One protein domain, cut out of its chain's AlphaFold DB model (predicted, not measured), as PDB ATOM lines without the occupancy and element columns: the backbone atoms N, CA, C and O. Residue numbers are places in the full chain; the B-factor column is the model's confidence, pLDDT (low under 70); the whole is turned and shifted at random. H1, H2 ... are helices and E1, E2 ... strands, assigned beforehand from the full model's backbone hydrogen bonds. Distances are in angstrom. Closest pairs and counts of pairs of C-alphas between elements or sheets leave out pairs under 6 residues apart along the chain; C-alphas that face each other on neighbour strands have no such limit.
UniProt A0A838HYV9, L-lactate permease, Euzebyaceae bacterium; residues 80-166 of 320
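What this domain is: This is residues 80 to 166 of the 320 residues of the protein "L-lactate permease" of Euzebyaceae bacterium (UniProt A0A838HYV9). Two longer helices, H2 and H4, pack on each other at a shallow angle and run opposite ways, and a long hairpin of two strands, E1 and E2, reaches away from them as an arm. The short helix H3 makes the corner between H2 and the arm, and the little H1 sits near H4 at the other end. The printed part has 87 residues, with four named helices and two named strands in the order H1 H2 H3 E1 E2 H4; the class is mixed, helices and strands, and the sheet, in the order E1 - E2, is antiparallel. The whole is extended, with a radius of gyration of the C-alphas of 19.6 A, and only just elongated, spanning 63 by 32 by 21 A, with the arm making much of the length.

How they stand to each other: Start at residues 80 to 83, H1, which meets H2, residues 85 to 99, only through their link. H1 is close to but not clearly touching H4, residues 143 to 160; the closest C-alphas, of Leu 82 and Thr 157, are 7.9 A apart. H2 and H4 touch, with Pro 86 and Gly 154 the closest C-alphas at 4.5 A; they run opposite ways at a shallow tilt of 33 degrees, only just short of steep. Next, H2 touches H3, residues 101 to 109, only at the corner, with residues 96 to 98 alone; the closest C-alphas are Val 97 and Ser 103 at 5.1 A, and the lines are about perpendicular at 85 degrees. H3 and H4 are apart. Then look at the hairpin of E1, residues 112 to 117, and E2, residues 131 to 138: antiparallel, 153 degrees between directions, with N 113 and O 137 at 2.9 A and N 134 and O 115 at 2.8 A within hydrogen-bond range. E2 bends by 62 degrees at residue 135. In H3 and H4 every O i to N i+4 pair is within hydrogen-bond range, in H2 9 of 11, and H1 is too short for such a pair.

Where its parts are: Find C-alpha 80 at (281.005, 309.266, 332.601), where H1 begins its 5.1 A. H2 measures 20.7 A from first to last C-alpha, and H3 12.3 A. E1 begins at C-alpha 112, (304.863, 281.523, 340.571), and measures 15.5 A; E2 measures 16.4 A. H4, 26.2 A, ends at C-alpha 160, (283.720, 299.376, 320.133).

The domain as a whole: The C-alphas of Gly 125 and Gly 162 are the two farthest apart, at 63.9 A. The printed part has no cut. The link E1 to E2, residues 118 to 130, is long. Residues 165 to 166 are under 70 in pLDDT.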
ATOM      1  N   PRO A  80     279.830 309.255 331.731       82.94
ATOM      2  CA  PRO A  80     281.005 309.266 332.601       82.94
ATOM      3  C   PRO A  80     281.471 307.846 332.940       82.94
ATOM      4  O   PRO A  80     282.667 307.609 333.088       82.94
ATOM      5  N   VAL A  81     280.549 306.877 332.974       85.94
ATOM      6  CA  VAL A  81     280.859 305.455 333.191       85.94
ATOM      7  C   VAL A  81     281.734 304.911 332.067       85.94
ATOM      8  O   VAL A  81     282.663 304.147 332.318       85.94
ATOM      9  N   LEU A  82     281.470 305.332 330.830       86.56
ATOM     10  CA  LEU A  82     282.247 304.905 329.675       86.56
ATOM     11  C   LEU A  82     283.680 305.442 329.773       86.56
ATOM     12  O   LEU A  82     284.617 304.664 329.637       86.56
ATOM     13  N   LEU A  83     283.852 306.725 330.114       86.81
ATOM     14  CA  LEU A  83     285.166 307.368 330.299       86.81
ATOM     15  C   LEU A  83     285.970 306.805 331.483       86.81
ATOM     16  O   LEU A  83     287.199 306.840 331.487       86.81
ATOM     17  N   LEU A  84     285.282 306.286 332.498       90.69
ATOM     18  CA  LEU A  84     285.901 305.679 333.679       90.69
ATOM     19  C   LEU A  84     286.028 304.154 333.564       90.69
ATOM     20  O   LEU A  84     286.549 303.515 334.480       90.69
ATOM     21  N   SER A  85     285.601 303.561 332.443       92.12
ATOM     22  CA  SER A  85     285.558 302.105 332.268       92.12
ATOM     23  C   SER A  85     286.884 301.382 332.555       92.12
ATOM     24  O   SER A  85     286.820 300.359 333.234       92.12
ATOM     25  N   PRO A  86     288.089 301.886 332.193       91.31
ATOM     26  CA  PRO A  86     289.339 301.204 332.542       91.31
ATOM     27  C   PRO A  86     289.555 301.098 334.059       91.31
ATOM     28  O   PRO A  86     289.998 300.062 334.553       91.31
ATOM     29  N   TYR A  87     289.187 302.134 334.818       93.00
ATOM     30  CA  TYR A  87     289.274 302.124 336.281       93.00
ATOM     31  C   TYR A  87     288.250 301.172 336.898       93.00
ATOM     32  O   TYR A  87     288.566 300.459 337.850       93.00
ATOM     33  N   LEU A  88     287.044 301.111 336.327       93.94
ATOM     34  CA  LEU A  88     286.015 300.163 336.754       93.94
ATOM     35  C   LEU A  88     286.438 298.716 336.484       93.94
ATOM     36  O   LEU A  88     286.255 297.868 337.351       93.94
ATOM     37  N   PHE A  89     287.065 298.428 335.338       94.56
ATOM     38  CA  PHE A  89     287.626 297.104 335.058       94.56
ATOM     39  C   PHE A  89     288.767 296.749 336.005       94.56
ATOM     40  O   PHE A  89     288.833 295.615 336.479       94.56
ATOM     41  N   LEU A  90     289.644 297.704 336.322       94.25
ATOM     42  CA  LEU A  90     290.693 297.487 337.316       94.25
ATOM     43  C   LEU A  90     290.085 297.123 338.673       94.25
ATOM     44  O   LEU A  90     290.496 296.141 339.285       94.25
ATOM     45  N   LEU A  91     289.066 297.863 339.113       93.31
ATOM     46  CA  LEU A  91     288.367 297.595 340.365       93.31
ATOM     47  C   LEU A  91     287.680 296.220 340.345       93.31
ATOM     48  O   LEU A  91     287.862 295.426 341.266       93.31
ATOM     49  N   ALA A  92     286.947 295.919 339.272       92.56
ATOM     50  CA  ALA A  92     286.197 294.679 339.101       92.56
ATOM     51  C   ALA A  92     287.095 293.438 338.998       92.56
ATOM     52  O   ALA A  92     286.685 292.356 339.403       92.56
ATOM     53  N   THR A  93     288.315 293.575 338.477       91.00
ATOM     54  CA  THR A  93     289.265 292.457 338.361       91.00
ATOM     55  C   THR A  93     290.130 292.306 339.612       91.00
ATOM     56  O   THR A  93     290.342 291.187 340.076       91.00
ATOM     57  N   ALA A  94     290.597 293.409 340.203       91.44
ATOM     58  CA  ALA A  94     291.499 293.373 341.350       91.44
ATOM     59  C   ALA A  94     290.770 293.091 342.675       91.44
ATOM     60  O   ALA A  94     291.250 292.272 343.461       91.44
ATOM     61  N   LEU A  95     289.620 293.729 342.947       91.62
ATOM     62  CA  LEU A  95     288.944 293.587 344.247       91.62
ATOM     63  C   LEU A  95     288.546 292.145 344.568       91.62
ATOM     64  O   LEU A  95     288.908 291.692 345.655       91.62
ATOM     65  N   PRO A  96     287.862 291.389 343.684       89.94
ATOM     66  CA  PRO A  96     287.474 290.020 344.008       89.94
ATOM     67  C   PRO A  96     288.695 289.162 344.317       89.94
ATOM     68  O   PRO A  96     288.687 288.399 345.281       89.94
ATOM     69  N   VAL A  97     289.777 289.351 343.553       89.44
ATOM     70  CA  VAL A  97     291.013 288.604 343.757       89.44
ATOM     71  C   VAL A  97     291.660 288.946 345.088       89.44
ATOM     72  O   VAL A  97     292.050 288.005 345.767       89.44
ATOM     73  N   PHE A  98     291.768 290.222 345.475       85.62
ATOM     74  CA  PHE A  98     292.469 290.643 346.696       85.62
ATOM     75  C   PHE A  98     291.626 290.600 347.975       85.62
ATOM     76  O   PHE A  98     292.200 290.521 349.063       85.62
ATOM     77  N   LEU A  99     290.299 290.631 347.880       87.62
ATOM     78  CA  LEU A  99     289.422 290.637 349.051       87.62
ATOM     79  C   LEU A  99     289.093 289.211 349.509       87.62
ATOM     80  O   LEU A  99     289.142 288.916 350.704       87.62
ATOM     81  N   VAL A 100     288.858 288.292 348.568       92.00
ATOM     82  CA  VAL A 100     288.534 286.898 348.885       92.00
ATOM     83  C   VAL A 100     289.829 286.114 349.193       92.00
ATOM     84  O   VAL A 100     290.755 286.076 348.382       92.00
ATOM     85  N   PRO A 101     289.976 285.485 350.378       88.62
ATOM     86  CA  PRO A 101     291.191 284.732 350.717       88.62
ATOM     87  C   PRO A 101     291.484 283.571 349.755       88.62
ATOM     88  O   PRO A 101     292.638 283.361 349.383       88.62
ATOM     89  N   ALA A 102     290.444 282.858 349.310       89.88
ATOM     90  CA  ALA A 102     290.572 281.714 348.407       89.88
ATOM     91  C   ALA A 102     291.140 282.106 347.033       89.88
ATOM     92  O   ALA A 102     292.067 281.461 346.543       89.88
ATOM     93  N   SER A 103     290.659 283.202 346.437       87.19
ATOM     94  CA  SER A 103     291.196 283.716 345.172       87.19
ATOM     95  C   SER A 103     292.632 284.201 345.332       87.19
ATOM     96  O   SER A 103     293.475 283.861 344.505       87.19
ATOM     97  N   ARG A 104     292.956 284.922 346.417       87.75
ATOM     98  CA  ARG A 104     294.342 285.337 346.704       87.75
ATOM     99  C   ARG A 104     295.287 284.149 346.782       87.75
ATOM    100  O   ARG A 104     296.402 284.230 346.269       87.75
ATOM    101  N   ALA A 105     294.869 283.082 347.461       86.31
ATOM    102  CA  ALA A 105     295.666 281.872 347.604       86.31
ATOM    103  C   ALA A 105     295.853 281.177 346.250       86.31
ATOM    104  O   ALA A 105     296.987 280.894 345.866       86.31
ATOM    105  N   TRP A 106     294.767 280.993 345.495       88.62
ATOM    106  CA  TRP A 106     294.796 280.354 344.180       88.62
ATOM    107  C   TRP A 106     295.714 281.101 343.213       88.62
ATOM    108  O   TRP A 106     296.658 280.531 342.674       88.62
ATOM    109  N   VAL A 107     295.508 282.406 343.070       85.62
ATOM    110  CA  VAL A 107     296.264 283.252 342.143       85.62
ATOM    111  C   VAL A 107     297.759 283.327 342.515       85.62
ATOM    112  O   VAL A 107     298.609 283.518 341.650       85.62
ATOM    113  N   ARG A 108     298.104 283.157 343.799       82.31
ATOM    114  CA  ARG A 108     299.501 283.088 344.264       82.31
ATOM    115  C   ARG A 108     300.157 281.727 344.067       82.31
ATOM    116  O   ARG A 108     301.379 281.678 343.967       82.31
ATOM    117  N   ALA A 109     299.375 280.654 344.070       81.81
ATOM    118  CA  ALA A 109     299.878 279.295 343.907       81.81
ATOM    119  C   ALA A 109     300.148 278.943 342.435       81.81
ATOM    120  O   ALA A 109     301.008 278.115 342.151       81.81
ATOM    121  N   HIS A 110     299.442 279.582 341.500       81.56
ATOM    122  CA  HIS A 110     299.535 279.284 340.071       81.56
ATOM    123  C   HIS A 110     300.454 280.283 339.348       81.56
ATOM    124  O   HIS A 110     300.312 281.495 339.506       81.56
ATOM    125  N   LEU A 111     301.384 279.770 338.531       80.69
ATOM    126  CA  LEU A 111     302.409 280.552 337.817       80.69
ATOM    127  C   LEU A 111     303.245 281.464 338.736       80.69
ATOM    128  O   LEU A 111     303.368 282.672 338.519       80.69
ATOM    129  N   ALA A 112     303.840 280.869 339.768       81.38
ATOM    130  CA  ALA A 112     304.863 281.523 340.571       81.38
ATOM    131  C   ALA A 112     306.251 281.267 339.972       81.38
ATOM    132  O   ALA A 112     306.702 280.125 339.906       81.38
ATOM    133  N   LEU A 113     306.937 282.333 339.566       81.00
ATOM    134  CA  LEU A 113     308.350 282.274 339.206       81.00
ATOM    135  C   LEU A 113     309.178 282.649 340.434       81.00
ATOM    136  O   LEU A 113     309.036 283.751 340.955       81.00
ATOM    137  N   ALA A 114     310.038 281.756 340.906       81.31
ATOM    138  CA  ALA A 114     310.902 282.025 342.047       81.31
ATOM    139  C   ALA A 114     312.336 281.613 341.730       81.31
ATOM    140  O   ALA A 114     312.559 280.648 341.000       81.31
ATOM    141  N   LEU A 115     313.295 282.346 342.286       81.00
ATOM    142  CA  LEU A 115     314.711 282.027 342.157       81.00
ATOM    143  C   LEU A 115     315.178 281.292 343.410       81.00
ATOM    144  O   LEU A 115     314.884 281.724 344.525       81.00
ATOM    145  N   ALA A 116     315.923 280.206 343.227       83.19
ATOM    146  CA  ALA A 116     316.622 279.563 344.325       83.19
ATOM    147  C   ALA A 116     317.884 280.371 344.644       83.19
ATOM    148  O   ALA A 116     318.722 280.578 343.766       83.19
ATOM    149  N   LEU A 117     318.011 280.828 345.889       83.56
ATOM    150  CA  LEU A 117     319.200 281.527 346.366       83.56
ATOM    151  C   LEU A 117     319.938 280.673 347.408       83.56
ATOM    152  O   LEU A 117     319.299 280.130 348.318       83.56
ATOM    153  N   PRO A 118     321.275 280.547 347.294       86.69
ATOM    154  CA  PRO A 118     322.088 279.861 348.290       86.69
ATOM    155  C   PRO A 118     322.130 280.646 349.606       86.69
ATOM    156  O   PRO A 118     321.750 281.816 349.670       86.69
ATOM    157  N   ALA A 119     322.613 279.996 350.665       86.25
ATOM    158  CA  ALA A 119     322.838 280.662 351.941       86.25
ATOM    159  C   ALA A 119     323.898 281.765 351.796       86.25
ATOM    160  O   ALA A 119     324.893 281.589 351.090       86.25
ATOM    161  N   THR A 120     323.704 282.883 352.492       86.56
ATOM    162  CA  THR A 120     324.655 284.003 352.510       86.56
ATOM    163  C   THR A 120     325.028 284.360 353.942       86.56
ATOM    164  O   THR A 120     324.258 284.134 354.875       86.56
ATOM    165  N   GLN A 121     326.229 284.903 354.131       88.44
ATOM    166  CA  GLN A 121     326.699 285.366 355.430       88.44
ATOM    167  C   GLN A 121     327.434 286.701 355.279       88.44
ATOM    168  O   GLN A 121     328.251 286.853 354.373       88.44
ATOM    169  N   THR A 122     327.161 287.661 356.162       88.19
ATOM    170  CA  THR A 122     327.908 288.927 356.219       88.19
ATOM    171  C   THR A 122     329.183 288.791 357.054       88.19
ATOM    172  O   THR A 122     329.311 287.882 357.879       88.19
ATOM    173  N   GLY A 123     330.113 289.742 356.903       84.12
ATOM    174  CA  GLY A 123     331.333 289.809 357.722       84.12
ATOM    175  C   GLY A 123     331.072 289.932 359.232       84.12
ATOM    176  O   GLY A 123     331.896 289.499 360.027       84.12
ATOM    177  N   TYR A 124     329.895 290.428 359.628       82.38
ATOM    178  CA  TYR A 124     329.455 290.533 361.026       82.38
ATOM    179  C   TYR A 124     328.731 289.276 361.541       82.38
ATOM    180  O   TYR A 124     328.123 289.300 362.607       82.38
ATOM    181  N   GLY A 125     328.749 288.173 360.788       83.75
ATOM    182  CA  GLY A 125     328.147 286.908 361.217       83.75
ATOM    183  C   GLY A 125     326.640 286.786 360.974       83.75
ATOM    184  O   GLY A 125     326.053 285.776 361.360       83.75
ATOM    185  N   TRP A 126     326.006 287.757 360.307       85.31
ATOM    186  CA  TRP A 126     324.590 287.659 359.941       85.31
ATOM    187  C   TRP A 126     324.404 286.608 358.850       85.31
ATOM    188  O   TRP A 126     324.987 286.739 357.775       85.31
ATOM    189  N   ARG A 127     323.609 285.569 359.116       87.44
ATOM    190  CA  ARG A 127     323.383 284.449 358.195       87.44
ATOM    191  C   ARG A 127     321.967 284.475 357.639       87.44
ATOM    192  O   ARG A 127     321.005 284.458 358.399       87.44
ATOM    193  N   ASN A 128     321.855 284.405 356.319       85.56
ATOM    194  CA  ASN A 128     320.608 284.105 355.628       85.56
ATOM    195  C   ASN A 128     320.641 282.643 355.182       85.56
ATOM    196  O   ASN A 128     321.573 282.212 354.501       85.56
ATOM    197  N   ALA A 129     319.625 281.874 355.573       85.06
ATOM    198  CA  ALA A 129     319.480 280.494 355.127       85.06
ATOM    199  C   ALA A 129     319.238 280.421 353.610       85.06
ATOM    200  O   ALA A 129     318.731 281.367 353.006       85.06
ATOM    201  N   ALA A 130     319.575 279.281 353.004       84.94
ATOM    202  CA  ALA A 130     319.236 279.012 351.611       84.94
ATOM    203  C   ALA A 130     317.709 278.980 351.430       84.94
ATOM    204  O   ALA A 130     316.993 278.404 352.253       84.94
ATOM    205  N   VAL A 131     317.210 279.575 350.347       83.56
ATOM    206  CA  VAL A 131     315.774 279.639 350.047       83.56
ATOM    207  C   VAL A 131     315.541 279.160 348.620       83.56
ATOM    208  O   VAL A 131     316.045 279.751 347.672       83.56
ATOM    209  N   VAL A 132     314.739 278.103 348.459       77.69
ATOM    210  CA  VAL A 132     314.431 277.489 347.150       77.69
ATOM    211  C   VAL A 132     313.554 278.394 346.271       77.69
ATOM    212  O   VAL A 132     313.622 278.325 345.050       77.69
ATOM    213  N   GLY A 133     312.759 279.276 346.879       77.81
ATOM    214  CA  GLY A 133     311.913 280.234 346.171       77.81
ATOM    215  C   GLY A 133     311.964 281.613 346.809       77.81
ATOM    216  O   GLY A 133     311.085 281.980 347.591       77.81
ATOM    217  N   TYR A 134     313.004 282.375 346.493       76.56
ATOM    218  CA  TYR A 134     313.159 283.735 346.980       76.56
ATOM    219  C   TYR A 134     312.116 284.651 346.338       76.56
ATOM    220  O   TYR A 134     312.110 284.826 345.123       76.56
ATOM    221  N   GLN A 135     311.231 285.217 347.168       75.81
ATOM    222  CA  GLN A 135     310.190 286.178 346.778       75.81
ATOM    223  C   GLN A 135     309.470 285.805 345.463       75.81
ATOM    224  O   GLN A 135     309.619 286.506 344.462       75.81
ATOM    225  N   PRO A 136     308.669 284.721 345.451       81.12
ATOM    226  CA  PRO A 136     308.025 284.239 344.234       81.12
ATOM    227  C   PRO A 136     307.192 285.334 343.556       81.12
ATOM    228  O   PRO A 136     306.278 285.917 344.152       81.12
ATOM    229  N   LEU A 137     307.480 285.569 342.280       83.06
ATOM    230  CA  LEU A 137     306.703 286.403 341.384       83.06
ATOM    231  C   LEU A 137     305.473 285.615 340.920       83.06
ATOM    232  O   LEU A 137     305.517 284.880 339.936       83.06
ATOM    233  N   ALA A 138     304.368 285.760 341.648       86.56
ATOM    234  CA  ALA A 138     303.074 285.226 341.235       86.56
ATOM    235  C   ALA A 138     302.536 286.038 340.049       86.56
ATOM    236  O   ALA A 138     301.975 287.112 340.260       86.56
ATOM    237  N   LEU A 139     302.707 285.546 338.819       85.50
ATOM    238  CA  LEU A 139     302.358 286.283 337.597       85.50
ATOM    239  C   LEU A 139     300.866 286.626 337.542       85.50
ATOM    240  O   LEU A 139     300.504 287.768 337.275       85.50
ATOM    241  N   LEU A 140     299.996 285.672 337.872       85.69
ATOM    242  CA  LEU A 140     298.549 285.905 337.894       85.69
ATOM    243  C   LEU A 140     298.134 286.858 339.026       85.69
ATOM    244  O   LEU A 140     297.135 287.560 338.913       85.69
ATOM    245  N   GLY A 141     298.906 286.891 340.116       85.12
ATOM    246  CA  GLY A 141     298.658 287.741 341.287       85.12
ATOM    247  C   GLY A 141     299.408 289.050 341.274       85.12
ATOM    248  O   GLY A 141     299.370 289.788 342.263       85.12
ATOM    249  N   HIS A 142     300.124 289.324 340.190       88.69
ATOM    250  CA  HIS A 142     300.950 290.499 340.089       88.69
ATOM    251  C   HIS A 142     300.061 291.722 339.827       88.69
ATOM    252  O   HIS A 142     299.253 291.685 338.900       88.69
ATOM    253  N   PRO A 143     300.221 292.836 340.571       87.06
ATOM    254  CA  PRO A 143     299.470 294.071 340.325       87.06
ATOM    255  C   PRO A 143     299.515 294.525 338.859       87.06
ATOM    256  O   PRO A 143     298.511 294.968 338.311       87.06
ATOM    257  N   GLY A 144     300.665 294.337 338.199       89.06
ATOM    258  CA  GLY A 144     300.837 294.650 336.778       89.06
ATOM    259  C   GLY A 144     299.899 293.872 335.848       89.06
ATOM    260  O   GLY A 144     299.437 294.432 334.862       89.06
ATOM    261  N   THR A 145     299.550 292.626 336.176       91.06
ATOM    262  CA  THR A 145     298.644 291.800 335.363       91.06
ATOM    263  C   THR A 145     297.228 292.373 335.357       91.06
ATOM    264  O   THR A 145     296.608 292.462 334.300       91.06
ATOM    265  N   PHE A 146     296.741 292.850 336.506       92.19
ATOM    266  CA  PHE A 146     295.435 293.515 336.601       92.19
ATOM    267  C   PHE A 146     295.409 294.843 335.844       92.19
ATOM    268  O   PHE A 146     294.429 295.141 335.169       92.19
ATOM    269  N   ILE A 147     296.501 295.616 335.899       91.94
ATOM    270  CA  ILE A 147     296.630 296.867 335.138       91.94
ATOM    271  C   ILE A 147     296.604 296.582 333.632       91.94
ATOM    272  O   ILE A 147     295.853 297.225 332.905       91.94
ATOM    273  N   LEU A 148     297.374 295.597 333.157       91.94
ATOM    274  CA  LEU A 148     297.384 295.213 331.742       91.94
ATOM    275  C   LEU A 148     296.008 294.726 331.274       91.94
ATOM    276  O   LEU A 148     295.554 295.119 330.199       91.94
ATOM    277  N   LEU A 149     295.326 293.924 332.095       92.88
ATOM    278  CA  LEU A 149     293.975 293.450 331.809       92.88
ATOM    279  C   LEU A 149     292.973 294.613 331.738       92.88
ATOM    280  O   LEU A 149     292.198 294.695 330.787       92.88
ATOM    281  N   ALA A 150     293.021 295.543 332.691       94.31
ATOM    282  CA  ALA A 150     292.172 296.730 332.700       94.31
ATOM    283  C   ALA A 150     292.416 297.633 331.479       94.31
ATOM    284  O   ALA A 150     291.462 298.091 330.852       94.31
ATOM    285  N   CYS A 151     293.681 297.836 331.094       91.12
ATOM    286  CA  CYS A 151     294.054 298.574 329.886       91.12
ATOM    287  C   CYS A 151     293.528 297.898 328.615       91.12
ATOM    288  O   CYS A 151     293.008 298.582 327.735       91.12
ATOM    289  N   LEU A 152     293.628 296.568 328.520       91.50
ATOM    290  CA  LEU A 152     293.114 295.806 327.384       91.50
ATOM    291  C   LEU A 152     291.588 295.928 327.270       91.50
ATOM    292  O   LEU A 152     291.075 296.244 326.198       91.50
ATOM    293  N   LEU A 153     290.863 295.729 328.373       93.12
ATOM    294  CA  LEU A 153     289.402 295.852 328.410       93.12
ATOM    295  C   LEU A 153     288.941 297.288 328.112       93.12
ATOM    296  O   LEU A 153     287.991 297.496 327.355       93.12
ATOM    297  N   GLY A 154     289.652 298.285 328.643       91.44
ATOM    298  CA  GLY A 154     289.424 299.697 328.342       91.44
ATOM    299  C   GLY A 154     289.636 300.020 326.861       91.44
ATOM    300  O   GLY A 154     288.777 300.637 326.233       91.44
ATOM    301  N   TYR A 155     290.733 299.534 326.275       88.75
ATOM    302  CA  TYR A 155     291.015 299.675 324.846       88.75
ATOM    303  C   TYR A 155     289.897 299.077 323.981       88.75
ATOM    304  O   TYR A 155     289.405 299.746 323.072       88.75
ATOM    305  N   LEU A 156     289.454 297.852 324.284       89.75
ATOM    306  CA  LEU A 156     288.352 297.204 323.564       89.75
ATOM    307  C   LEU A 156     287.050 298.004 323.679       89.75
ATOM    308  O   LEU A 156     286.357 298.200 322.683       89.75
ATOM    309  N   THR A 157     286.755 298.529 324.867       90.50
ATOM    310  CA  THR A 157     285.549 299.332 325.112       90.50
ATOM    311  C   THR A 157     285.569 300.628 324.300       90.50
ATOM    312  O   THR A 157     284.593 300.948 323.624       90.50
ATOM    313  N   TYR A 158     286.694 301.347 324.280       89.06
ATOM    314  CA  TYR A 158     286.840 302.574 323.485       89.06
ATOM    315  C   TYR A 158     286.855 302.328 321.981       89.06
ATOM    316  O   TYR A 158     286.368 303.166 321.219       89.06
ATOM    317  N   ARG A 159     287.375 301.178 321.548       86.25
ATOM    318  CA  ARG A 159     287.324 300.732 320.154       86.25
ATOM    319  C   ARG A 159     285.892 300.474 319.695       86.25
ATOM    320  O   ARG A 159     285.507 300.985 318.650       86.25
ATOM    321  N   VAL A 160     285.116 299.711 320.466       86.75
ATOM    322  CA  VAL A 160     283.720 299.376 320.133       86.75
ATOM    323  C   VAL A 160     282.819 300.607 320.208       86.75
ATOM    324  O   VAL A 160     281.973 300.798 319.343       86.75
ATOM    325  N   ALA A 161     283.032 301.480 321.194       86.06
ATOM    326  CA  ALA A 161     282.254 302.707 321.357       86.06
ATOM    327  C   ALA A 161     282.619 303.826 320.360       86.06
ATOM    328  O   ALA A 161     282.070 304.921 320.455       86.06
ATOM    329  N   GLY A 162     283.575 303.604 319.448       82.31
ATOM    330  CA  GLY A 162     284.014 304.613 318.476       82.31
ATOM    331  C   GLY A 162     284.732 305.826 319.089       82.31
ATOM    332  O   GLY A 162     284.989 306.804 318.395       82.31
ATOM    333  N   LEU A 163     285.082 305.773 320.379       81.38
ATOM    334  CA  LEU A 163     285.787 306.847 321.091       81.38
ATOM    335  C   LEU A 163     287.297 306.841 320.832       81.38
ATOM    336  O   LEU A 163     287.991 307.817 321.119       81.38
ATOM    337  N   TRP A 164     287.821 305.732 320.316       77.06
ATOM    338  CA  TRP A 164     289.237 305.589 320.029       77.06
ATOM    339  C   TRP A 164     289.623 306.332 318.742       77.06
ATOM    340  O   TRP A 164     289.564 305.775 317.649       77.06
ATOM    341  N   GLN A 165     290.048 307.588 318.885       69.12
ATOM    342  CA  GLN A 165     290.461 308.439 317.760       69.12
ATOM    343  C   GLN A 165     291.936 308.271 317.354       69.12
ATOM    344  O   GLN A 165     292.364 308.824 316.344       69.12
ATOM    345  N   VAL A 166     292.737 307.515 318.119       64.06
ATOM    346  CA  VAL A 166     294.171 307.354 317.827       64.06
ATOM    347  C   VAL A 166     294.381 306.282 316.760       64.06
ATOM    348  O   VAL A 166     294.268 305.083 317.023       64.06
TER     349      VAL A 166